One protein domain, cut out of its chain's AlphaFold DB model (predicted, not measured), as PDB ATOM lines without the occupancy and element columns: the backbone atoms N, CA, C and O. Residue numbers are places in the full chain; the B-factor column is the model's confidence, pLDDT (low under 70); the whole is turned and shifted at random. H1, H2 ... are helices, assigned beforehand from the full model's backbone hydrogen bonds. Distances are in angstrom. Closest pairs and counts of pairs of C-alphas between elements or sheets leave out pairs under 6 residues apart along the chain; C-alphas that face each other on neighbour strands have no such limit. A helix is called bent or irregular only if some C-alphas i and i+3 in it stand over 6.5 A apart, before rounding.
ATOM      1  N   ASP A  13      -5.868  64.370   4.717       70.94
ATOM      2  CA  ASP A  13      -6.371  65.488   3.919       70.94
ATOM      3  C   ASP A  13      -6.111  65.359   2.412       70.94
ATOM      4  O   ASP A  13      -6.807  66.011   1.634       70.94
ATOM      5  N   ILE A  14      -5.164  64.515   1.982       67.56
ATOM      6  CA  ILE A  14      -4.970  64.226   0.551       67.56
ATOM      7  C   ILE A  14      -5.853  63.074   0.055       67.56
ATOM      8  O   ILE A  14      -6.051  62.934  -1.150       67.56
ATOM      9  N   TRP A  15      -6.414  62.270   0.967       71.44
ATOM     10  CA  TRP A  15      -7.398  61.243   0.635       71.44
ATOM     11  C   TRP A  15      -8.774  61.886   0.483       71.44
ATOM     12  O   TRP A  15      -9.438  62.234   1.458       71.44
ATOM     13  N   THR A  16      -9.204  62.075  -0.761       68.50
ATOM     14  CA  THR A  16     -10.447  62.796  -1.061       68.50
ATOM     15  C   THR A  16     -11.694  61.918  -0.959       68.50
ATOM     16  O   THR A  16     -12.782  62.461  -0.765       68.50
ATOM     17  N   ARG A  17     -11.575  60.584  -1.089       75.38
ATOM     18  CA  ARG A  17     -12.719  59.648  -1.096       75.38
ATOM     19  C   ARG A  17     -12.351  58.276  -0.526       75.38
ATOM     20  O   ARG A  17     -11.524  57.606  -1.119       75.38
ATOM     21  N   SER A  18     -13.004  57.872   0.569       78.69
ATOM     22  CA  SER A  18     -12.975  56.498   1.106       78.69
ATOM     23  C   SER A  18     -13.748  55.514   0.226       78.69
ATOM     24  O   SER A  18     -14.717  55.918  -0.426       78.69
ATOM     25  N   LEU A  19     -13.359  54.237   0.251       86.75
ATOM     26  CA  LEU A  19     -14.168  53.159  -0.327       86.75
ATOM     27  C   LEU A  19     -15.333  52.848   0.613       86.75
ATOM     28  O   LEU A  19     -15.158  52.747   1.824       86.75
ATOM     29  N   THR A  20     -16.543  52.716   0.078       87.94
ATOM     30  CA  THR A  20     -17.729  52.414   0.893       87.94
ATOM     31  C   THR A  20     -18.045  50.925   0.930       87.94
ATOM     32  O   THR A  20     -18.710  50.463   1.860       87.94
ATOM     33  N   THR A  21     -17.546  50.156  -0.042       88.69
ATOM     34  CA  THR A  21     -17.806  48.711  -0.158       88.69
ATOM     35  C   THR A  21     -16.728  47.827   0.463       88.69
ATOM     36  O   THR A  21     -16.969  46.634   0.652       88.69
ATOM     37  N   TYR A  22     -15.559  48.377   0.795       87.50
ATOM     38  CA  TYR A  22     -14.445  47.637   1.384       87.50
ATOM     39  C   TYR A  22     -14.113  48.172   2.778       87.50
ATOM     40  O   TYR A  22     -13.869  49.358   2.939       87.50
ATOM     41  N   ASN A  23     -14.106  47.291   3.783       82.69
ATOM     42  CA  ASN A  23     -13.806  47.625   5.180       82.69
ATOM     43  C   ASN A  23     -12.515  46.921   5.627       82.69
ATOM     44  O   ASN A  23     -12.532  46.090   6.538       82.69
ATOM     45  N   GLY A  24     -11.425  47.209   4.919       83.50
ATOM     46  CA  GLY A  24     -10.085  46.686   5.183       83.50
ATOM     47  C   GLY A  24      -9.026  47.756   4.939       83.50
ATOM     48  O   GLY A  24      -9.292  48.946   5.101       83.50
ATOM     49  N   ASP A  25      -7.829  47.346   4.529       86.31
ATOM     50  CA  ASP A  25      -6.721  48.269   4.274       86.31
ATOM     51  C   ASP A  25      -6.896  48.985   2.919       86.31
ATOM     52  O   ASP A  25      -6.202  48.695   1.943       86.31
ATOM     53  N   GLU A  26      -7.845  49.932   2.854       86.19
ATOM     54  CA  GLU A  26      -8.234  50.682   1.642       86.19
ATOM     55  C   GLU A  26      -7.025  51.238   0.880       86.19
ATOM     56  O   GLU A  26      -6.964  51.140  -0.343       86.19
ATOM     57  N   CYS A  27      -6.034  51.776   1.595       83.69
ATOM     58  CA  CYS A  27      -4.837  52.334   0.968       83.69
ATOM     59  C   CYS A  27      -3.990  51.277   0.253       83.69
ATOM     60  O   CYS A  27      -3.490  51.540  -0.838       83.69
ATOM     61  N   GLN A  28      -3.843  50.088   0.847       87.06
ATOM     62  CA  GLN A  28      -3.070  49.002   0.247       87.06
ATOM     63  C   GLN A  28      -3.793  48.468  -0.993       87.06
ATOM     64  O   GLN A  28      -3.184  48.312  -2.051       87.06
ATOM     65  N   LEU A  29      -5.115  48.290  -0.889       90.38
ATOM     66  CA  LEU A  29      -5.954  47.907  -2.019       90.38
ATOM     67  C   LEU A  29      -5.852  48.923  -3.168       90.38
ATOM     68  O   LEU A  29      -5.721  48.530  -4.327       90.38
ATOM     69  N   TYR A  30      -5.865  50.219  -2.850       88.75
ATOM     70  CA  TYR A  30      -5.741  51.291  -3.834       88.75
ATOM     71  C   TYR A  30      -4.354  51.323  -4.494       88.75
ATOM     72  O   TYR A  30      -4.256  51.526  -5.701       88.75
ATOM     73  N   GLU A  31      -3.280  51.077  -3.738       87.56
ATOM     74  CA  GLU A  31      -1.923  50.951  -4.283       87.56
ATOM     75  C   GLU A  31      -1.809  49.755  -5.238       87.56
ATOM     76  O   GLU A  31      -1.369  49.928  -6.380       87.56
ATOM     77  N   SER A  32      -2.274  48.567  -4.824       92.44
ATOM     78  CA  SER A  32      -2.325  47.385  -5.695       92.44
ATOM     79  C   SER A  32      -3.159  47.664  -6.946       92.44
ATOM     80  O   SER A  32      -2.723  47.350  -8.049       92.44
ATOM     81  N   PHE A  33      -4.320  48.312  -6.816       93.69
ATOM     82  CA  PHE A  33      -5.161  48.695  -7.951       93.69
ATOM     83  C   PHE A  33      -4.450  49.645  -8.927       93.69
ATOM     84  O   PHE A  33      -4.465  49.400 -10.131       93.69
ATOM     85  N   LEU A  34      -3.789  50.696  -8.434       90.44
ATOM     86  CA  LEU A  34      -3.040  51.632  -9.279       90.44
ATOM     87  C   LEU A  34      -1.835  50.976  -9.959       90.44
ATOM     88  O   LEU A  34      -1.466  51.389 -11.055       90.44
ATOM     89  N   SER A  35      -1.241  49.948  -9.350       92.62
ATOM     90  CA  SER A  35      -0.144  49.197  -9.973       92.62
ATOM     91  C   SER A  35      -0.573  48.416 -11.223       92.62
ATOM     92  O   SER A  35       0.273  48.087 -12.052       92.62
ATOM     93  N   LEU A  36      -1.879  48.165 -11.387       93.31
ATOM     94  CA  LEU A  36      -2.462  47.552 -12.587       93.31
ATOM     95  C   LEU A  36      -2.627  48.547 -13.743       93.31
ATOM     96  O   LEU A  36      -2.986  48.142 -14.847       93.31
ATOM     97  N   LEU A  37      -2.420  49.845 -13.502       91.00
ATOM     98  CA  LEU A  37      -2.579  50.869 -14.520       91.00
ATOM     99  C   LEU A  37      -1.448  50.799 -15.554       91.00
ATOM    100  O   LEU A  37      -0.268  50.855 -15.216       91.00
ATOM    101  N   GLU A  38      -1.824  50.784 -16.831       87.25
ATOM    102  CA  GLU A  38      -0.897  50.944 -17.953       87.25
ATOM    103  C   GLU A  38      -1.259  52.190 -18.776       87.25
ATOM    104  O   GLU A  38      -2.433  52.547 -18.889       87.25
ATOM    105  N   ASP A  39      -0.258  52.821 -19.405       79.38
ATOM    106  CA  ASP A  39      -0.372  54.117 -20.108       79.38
ATOM    107  C   ASP A  39      -1.473  54.183 -21.188       79.38
ATOM    108  O   ASP A  39      -1.917  55.264 -21.572       79.38
ATOM    109  N   TRP A  40      -1.900  53.036 -21.719       76.31
ATOM    110  CA  TRP A  40      -2.868  52.918 -22.814       76.31
ATOM    111  C   TRP A  40      -4.236  52.374 -22.369       76.31
ATOM    112  O   TRP A  40      -5.119  52.177 -23.206       76.31
ATOM    113  N   MET A  41      -4.418  52.114 -21.074       86.50
ATOM    114  CA  MET A  41      -5.575  51.397 -20.545       86.50
ATOM    115  C   MET A  41      -6.799  52.313 -20.370       86.50
ATOM    116  O   MET A  41      -6.694  53.437 -19.877       86.50
ATOM    117  N   THR A  42      -7.989  51.834 -20.751       89.81
ATOM    118  CA  THR A  42      -9.260  52.530 -20.470       89.81
ATOM    119  C   THR A  42      -9.805  52.176 -19.084       89.81
ATOM    120  O   THR A  42      -9.425  51.164 -18.496       89.81
ATOM    121  N   ALA A  43     -10.783  52.939 -18.582       90.06
ATOM    122  CA  ALA A  43     -11.516  52.590 -17.357       90.06
ATOM    123  C   ALA A  43     -12.140  51.191 -17.392       90.06
ATOM    124  O   ALA A  43     -12.155  50.475 -16.388       90.06
ATOM    125  N   LYS A  44     -12.627  50.782 -18.563       91.06
ATOM    126  CA  LYS A  44     -13.205  49.458 -18.771       91.06
ATOM    127  C   LYS A  44     -12.147  48.358 -18.713       91.06
ATOM    128  O   LYS A  44     -12.397  47.318 -18.105       91.06
ATOM    129  N   ASP A  45     -10.990  48.583 -19.329       92.50
ATOM    130  CA  ASP A  45      -9.886  47.623 -19.308       92.50
ATOM    131  C   ASP A  45      -9.330  47.476 -17.889       92.50
ATOM    132  O   ASP A  45      -9.205  46.353 -17.403       92.50
ATOM    133  N   LEU A  46      -9.135  48.592 -17.179       93.06
ATOM    134  CA  LEU A  46      -8.692  48.595 -15.785       93.06
ATOM    135  C   LEU A  46      -9.679  47.863 -14.875       93.06
ATOM    136  O   LEU A  46      -9.274  47.030 -14.071       93.06
ATOM    137  N   SER A  47     -10.983  48.107 -15.054       94.31
ATOM    138  CA  SER A  47     -12.031  47.381 -14.321       94.31
ATOM    139  C   SER A  47     -11.904  45.872 -14.520       94.31
ATOM    140  O   SER A  47     -12.006  45.100 -13.569       94.31
ATOM    141  N   LYS A  48     -11.682  45.439 -15.767       95.12
ATOM    142  CA  LYS A  48     -11.567  44.020 -16.102       95.12
ATOM    143  C   LYS A  48     -10.332  43.394 -15.449       95.12
ATOM    144  O   LYS A  48     -10.470  42.358 -14.806       95.12
ATOM    145  N   VAL A  49      -9.164  44.022 -15.589       95.69
ATOM    146  CA  VAL A  49      -7.909  43.523 -15.002       95.69
ATOM    147  C   VAL A  49      -8.014  43.475 -13.478       95.69
ATOM    148  O   VAL A  49      -7.685  42.462 -12.870       95.69
ATOM    149  N   ALA A  50      -8.555  44.518 -12.848       95.69
ATOM    150  CA  ALA A  50      -8.701  44.578 -11.397       95.69
ATOM    151  C   ALA A  50      -9.621  43.483 -10.833       95.69
ATOM    152  O   ALA A  50      -9.309  42.900  -9.797       95.69
ATOM    153  N   ILE A  51     -10.718  43.155 -11.524       96.38
ATOM    154  CA  ILE A  51     -11.605  42.046 -11.126       96.38
ATOM    155  C   ILE A  51     -10.877  40.694 -11.188       96.38
ATOM    156  O   ILE A  51     -11.172  39.807 -10.387       96.38
ATOM    157  N   GLU A  52      -9.944  40.519 -12.127       95.81
ATOM    158  CA  GLU A  52      -9.183  39.276 -12.296       95.81
ATOM    159  C   GLU A  52      -7.997  39.172 -11.318       95.81
ATOM    160  O   GLU A  52      -7.727  38.084 -10.800       95.81
ATOM    161  N   GLU A  53      -7.299  40.276 -11.041       96.12
ATOM    162  CA  GLU A  53      -6.052  40.277 -10.266       96.12
ATOM    163  C   GLU A  53      -6.259  40.483  -8.762       96.12
ATOM    164  O   GLU A  53      -5.680  39.746  -7.962       96.12
ATOM    165  N   LEU A  54      -7.117  41.421  -8.350       94.56
ATOM    166  CA  LEU A  54      -7.226  41.798  -6.936       94.56
ATOM    167  C   LEU A  54      -7.691  40.661  -6.014       94.56
ATOM    168  O   LEU A  54      -7.115  40.533  -4.938       94.56
ATOM    169  N   PRO A  55      -8.636  39.771  -6.385       93.94
ATOM    170  CA  PRO A  55      -9.042  38.668  -5.507       93.94
ATOM    171  C   PRO A  55      -7.927  37.674  -5.166       93.94
ATOM    172  O   PRO A  55      -8.072  36.901  -4.219       93.94
ATOM    173  N   LYS A  56      -6.827  37.656  -5.933       94.44
ATOM    174  CA  LYS A  56      -5.672  36.791  -5.651       94.44
ATOM    175  C   LYS A  56      -4.918  37.249  -4.402       94.44
ATOM    176  O   LYS A  56      -4.374  36.409  -3.690       94.44
ATOM    177  N   GLU A  57      -4.907  38.554  -4.144       92.88
ATOM    178  CA  GLU A  57      -4.254  39.179  -2.986       92.88
ATOM    179  C   GLU A  57      -5.265  39.546  -1.886       92.88
ATOM    180  O   GLU A  57      -4.976  39.383  -0.705       92.88
ATOM    181  N   TYR A  58      -6.478  39.943  -2.276       93.19
ATOM    182  CA  TYR A  58      -7.554  40.436  -1.413       93.19
ATOM    183  C   TYR A  58      -8.792  39.536  -1.514       93.19
ATOM    184  O   TYR A  58      -9.879  39.936  -1.937       93.19
ATOM    185  N   SER A  59      -8.611  38.259  -1.176       92.12
ATOM    186  CA  SER A  59      -9.677  37.243  -1.257       92.12
ATOM    187  C   SER A  59     -10.853  37.475  -0.291       92.12
ATOM    188  O   SER A  59     -11.884  36.811  -0.402       92.12
ATOM    189  N   ASP A  60     -10.710  38.408   0.650       90.88
ATOM    190  CA  ASP A  60     -11.709  38.834   1.632       90.88
ATOM    191  C   ASP A  60     -12.697  39.885   1.096       90.88
ATOM    192  O   ASP A  60     -13.698  40.175   1.760       90.88
ATOM    193  N   ILE A  61     -12.473  40.433  -0.105       92.75
ATOM    194  CA  ILE A  61     -13.394  41.399  -0.716       92.75
ATOM    195  C   ILE A  61     -14.720  40.706  -1.062       92.75
ATOM    196  O   ILE A  61     -14.834  39.977  -2.045       92.75
ATOM    197  N   TYR A  62     -15.751  40.980  -0.257       90.81
ATOM    198  CA  TYR A  62     -17.082  40.385  -0.402       90.81
ATOM    199  C   TYR A  62     -17.770  40.743  -1.730       90.81
ATOM    200  O   TYR A  62     -18.376  39.879  -2.362       90.81
ATOM    201  N   ASP A  63     -17.662  42.004  -2.161       94.19
ATOM    202  CA  ASP A  63     -18.195  42.484  -3.440       94.19
ATOM    203  C   ASP A  63     -17.079  43.137  -4.263       94.19
ATOM    204  O   ASP A  63     -16.873  44.356  -4.250       94.19
ATOM    205  N   ILE A  64     -16.315  42.291  -4.962       94.50
ATOM    206  CA  ILE A  64     -15.188  42.737  -5.788       94.50
ATOM    207  C   ILE A  64     -15.634  43.685  -6.898       94.50
ATOM    208  O   ILE A  64     -14.943  44.656  -7.195       94.50
ATOM    209  N   VAL A  65     -16.803  43.447  -7.492       95.31
ATOM    210  CA  VAL A  65     -17.280  44.242  -8.624       95.31
ATOM    211  C   VAL A  65     -17.652  45.645  -8.162       95.31
ATOM    212  O   VAL A  65     -17.252  46.617  -8.804       95.31
ATOM    213  N   ALA A  66     -18.376  45.770  -7.046       95.69
ATOM    214  CA  ALA A  66     -18.704  47.075  -6.483       95.69
ATOM    215  C   ALA A  66     -17.443  47.829  -6.038       95.69
ATOM    216  O   ALA A  66     -17.288  48.999  -6.375       95.69
ATOM    217  N   THR A  67     -16.508  47.138  -5.385       95.19
ATOM    218  CA  THR A  67     -15.253  47.740  -4.904       95.19
ATOM    219  C   THR A  67     -14.376  48.245  -6.046       95.19
ATOM    220  O   THR A  67     -13.913  49.384  -6.017       95.19
ATOM    221  N   VAL A  68     -14.193  47.445  -7.099       95.38
ATOM    222  CA  VAL A  68     -13.460  47.875  -8.300       95.38
ATOM    223  C   VAL A  68     -14.152  49.053  -8.972       95.38
ATOM    224  O   VAL A  68     -13.478  49.993  -9.382       95.38
ATOM    225  N   LYS A  69     -15.484  49.042  -9.058       94.69
ATOM    226  CA  LYS A  69     -16.231  50.161  -9.632       94.69
ATOM    227  C   LYS A  69     -15.984  51.461  -8.861       94.69
ATOM    228  O   LYS A  69     -15.716  52.474  -9.493       94.69
ATOM    229  N   GLU A  70     -16.030  51.431  -7.530       94.12
ATOM    230  CA  GLU A  70     -15.721  52.610  -6.712       94.12
ATOM    231  C   GLU A  70     -14.299  53.122  -6.964       94.12
ATOM    232  O   GLU A  70     -14.113  54.318  -7.178       94.12
ATOM    233  N   MET A  71     -13.302  52.232  -7.011       93.00
ATOM    234  CA  MET A  71     -11.917  52.620  -7.301       93.00
ATOM    235  C   MET A  71     -11.766  53.247  -8.688       93.00
ATOM    236  O   MET A  71     -11.098  54.272  -8.825       93.00
ATOM    237  N   VAL A  72     -12.413  52.669  -9.704       93.00
ATOM    238  CA  VAL A  72     -12.426  53.194 -11.078       93.00
ATOM    239  C   VAL A  72     -13.071  54.580 -11.125       93.00
ATOM    240  O   VAL A  72     -12.497  55.494 -11.715       93.00
ATOM    241  N   ASP A  73     -14.215  54.760 -10.465       91.06
ATOM    242  CA  ASP A  73     -14.899  56.053 -10.379       91.06
ATOM    243  C   ASP A  73     -13.996  57.108  -9.707       91.06
ATOM    244  O   ASP A  73     -13.919  58.245 -10.173       91.06
ATOM    245  N   ILE A  74     -13.249  56.735  -8.657       89.00
ATOM    246  CA  ILE A  74     -12.292  57.636  -7.996       89.00
ATOM    247  C   ILE A  74     -11.156  58.032  -8.951       89.00
ATOM    248  O   ILE A  74     -10.888  59.225  -9.097       89.00
ATOM    249  N   VAL A  75     -10.492  57.083  -9.622       88.00
ATOM    250  CA  VAL A  75      -9.355  57.413 -10.509       88.00
ATOM    251  C   VAL A  75      -9.779  58.199 -11.751       88.00
ATOM    252  O   VAL A  75      -9.020  59.052 -12.215       88.00
ATOM    253  N   VAL A  76     -10.992  57.967 -12.264       88.81
ATOM    254  CA  VAL A  76     -11.584  58.766 -13.348       88.81
ATOM    255  C   VAL A  76     -11.862  60.191 -12.871       88.81
ATOM    256  O   VAL A  76     -11.433  61.140 -13.528       88.81
ATOM    257  N   ASP A  77     -12.507  60.363 -11.715       87.62
ATOM    258  CA  ASP A  77     -12.800  61.691 -11.155       87.62
ATOM    259  C   ASP A  77     -11.518  62.469 -10.811       87.62
ATOM    260  O   ASP A  77     -11.470  63.694 -10.947       87.62
ATOM    261  N   CYS A  78     -10.452  61.771 -10.411       84.00
ATOM    262  CA  CYS A  78      -9.131  62.358 -10.189       84.00
ATOM    263  C   CYS A  78      -8.354  62.653 -11.486       84.00
ATOM    264  O   CYS A  78      -7.267  63.227 -11.418       84.00
ATOM    265  N   GLY A  79      -8.880  62.279 -12.658       84.75
ATOM    266  CA  GLY A  79      -8.236  62.500 -13.953       84.75
ATOM    267  C   GLY A  79      -6.999  61.634 -14.196       84.75
ATOM    268  O   GLY A  79      -6.189  61.967 -15.059       84.75
TER     269      GLY A  79
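What this domain is: This is residues 13 to 79 of the 85 residues of an uncharacterized protein of Desulfosporosinus lacus DSM 15449 (UniProt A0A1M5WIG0). Three helices pack as a small cluster, their centres making a triangle and no two of them side by side, after a leading stretch, residues 13 to 25, with no named element. The 67 printed residues hold H1, H2 and H3 in that order and no named strand: all helix. The whole is compact, radius of gyration of the C-alphas 11.1 A, spans 30 by 29 by 17 A.

How they stand to each other: H1, residues 26 to 35, touches H2, residues 43 to 57, which meets it with residues 50 to 54 alone; the closest C-alphas, Phe 33 and Ala 50, are 6.4 A apart, at a steep tilt of 61 degrees, opposite ways. H2 touches H3, residues 64 to 77, at a steep tilt of 46 degrees, opposite ways; the closest C-alphas, Ser 47 and Val 68, are 6.2 A apart. H1 and H3 are close but not clearly touching, closest C-alphas Tyr 30 and Met 71 at 7.2 A, only just about perpendicular at 73 degrees. In H1 and H3 every O i to N i+4 pair is within hydrogen-bond range, in H2 8 of 11.

Where its parts are: H1 begins at C-alpha 26 (-8.234, 50.682, 1.642) and is 14.2 A long. H2, 21.0 A, is only just irregular: C-alphas 52 and 55 are 6.8 A apart. H3, 19.8 A, ends at C-alpha 77 (-12.800, 61.691, -11.155).

The domain as a whole: The C-alphas of Asp 13 and Glu 52, the two farthest apart, are 31.0 A apart. The printed part has no cut, and both links are short. Residues 14 and 16 have pLDDT under 70.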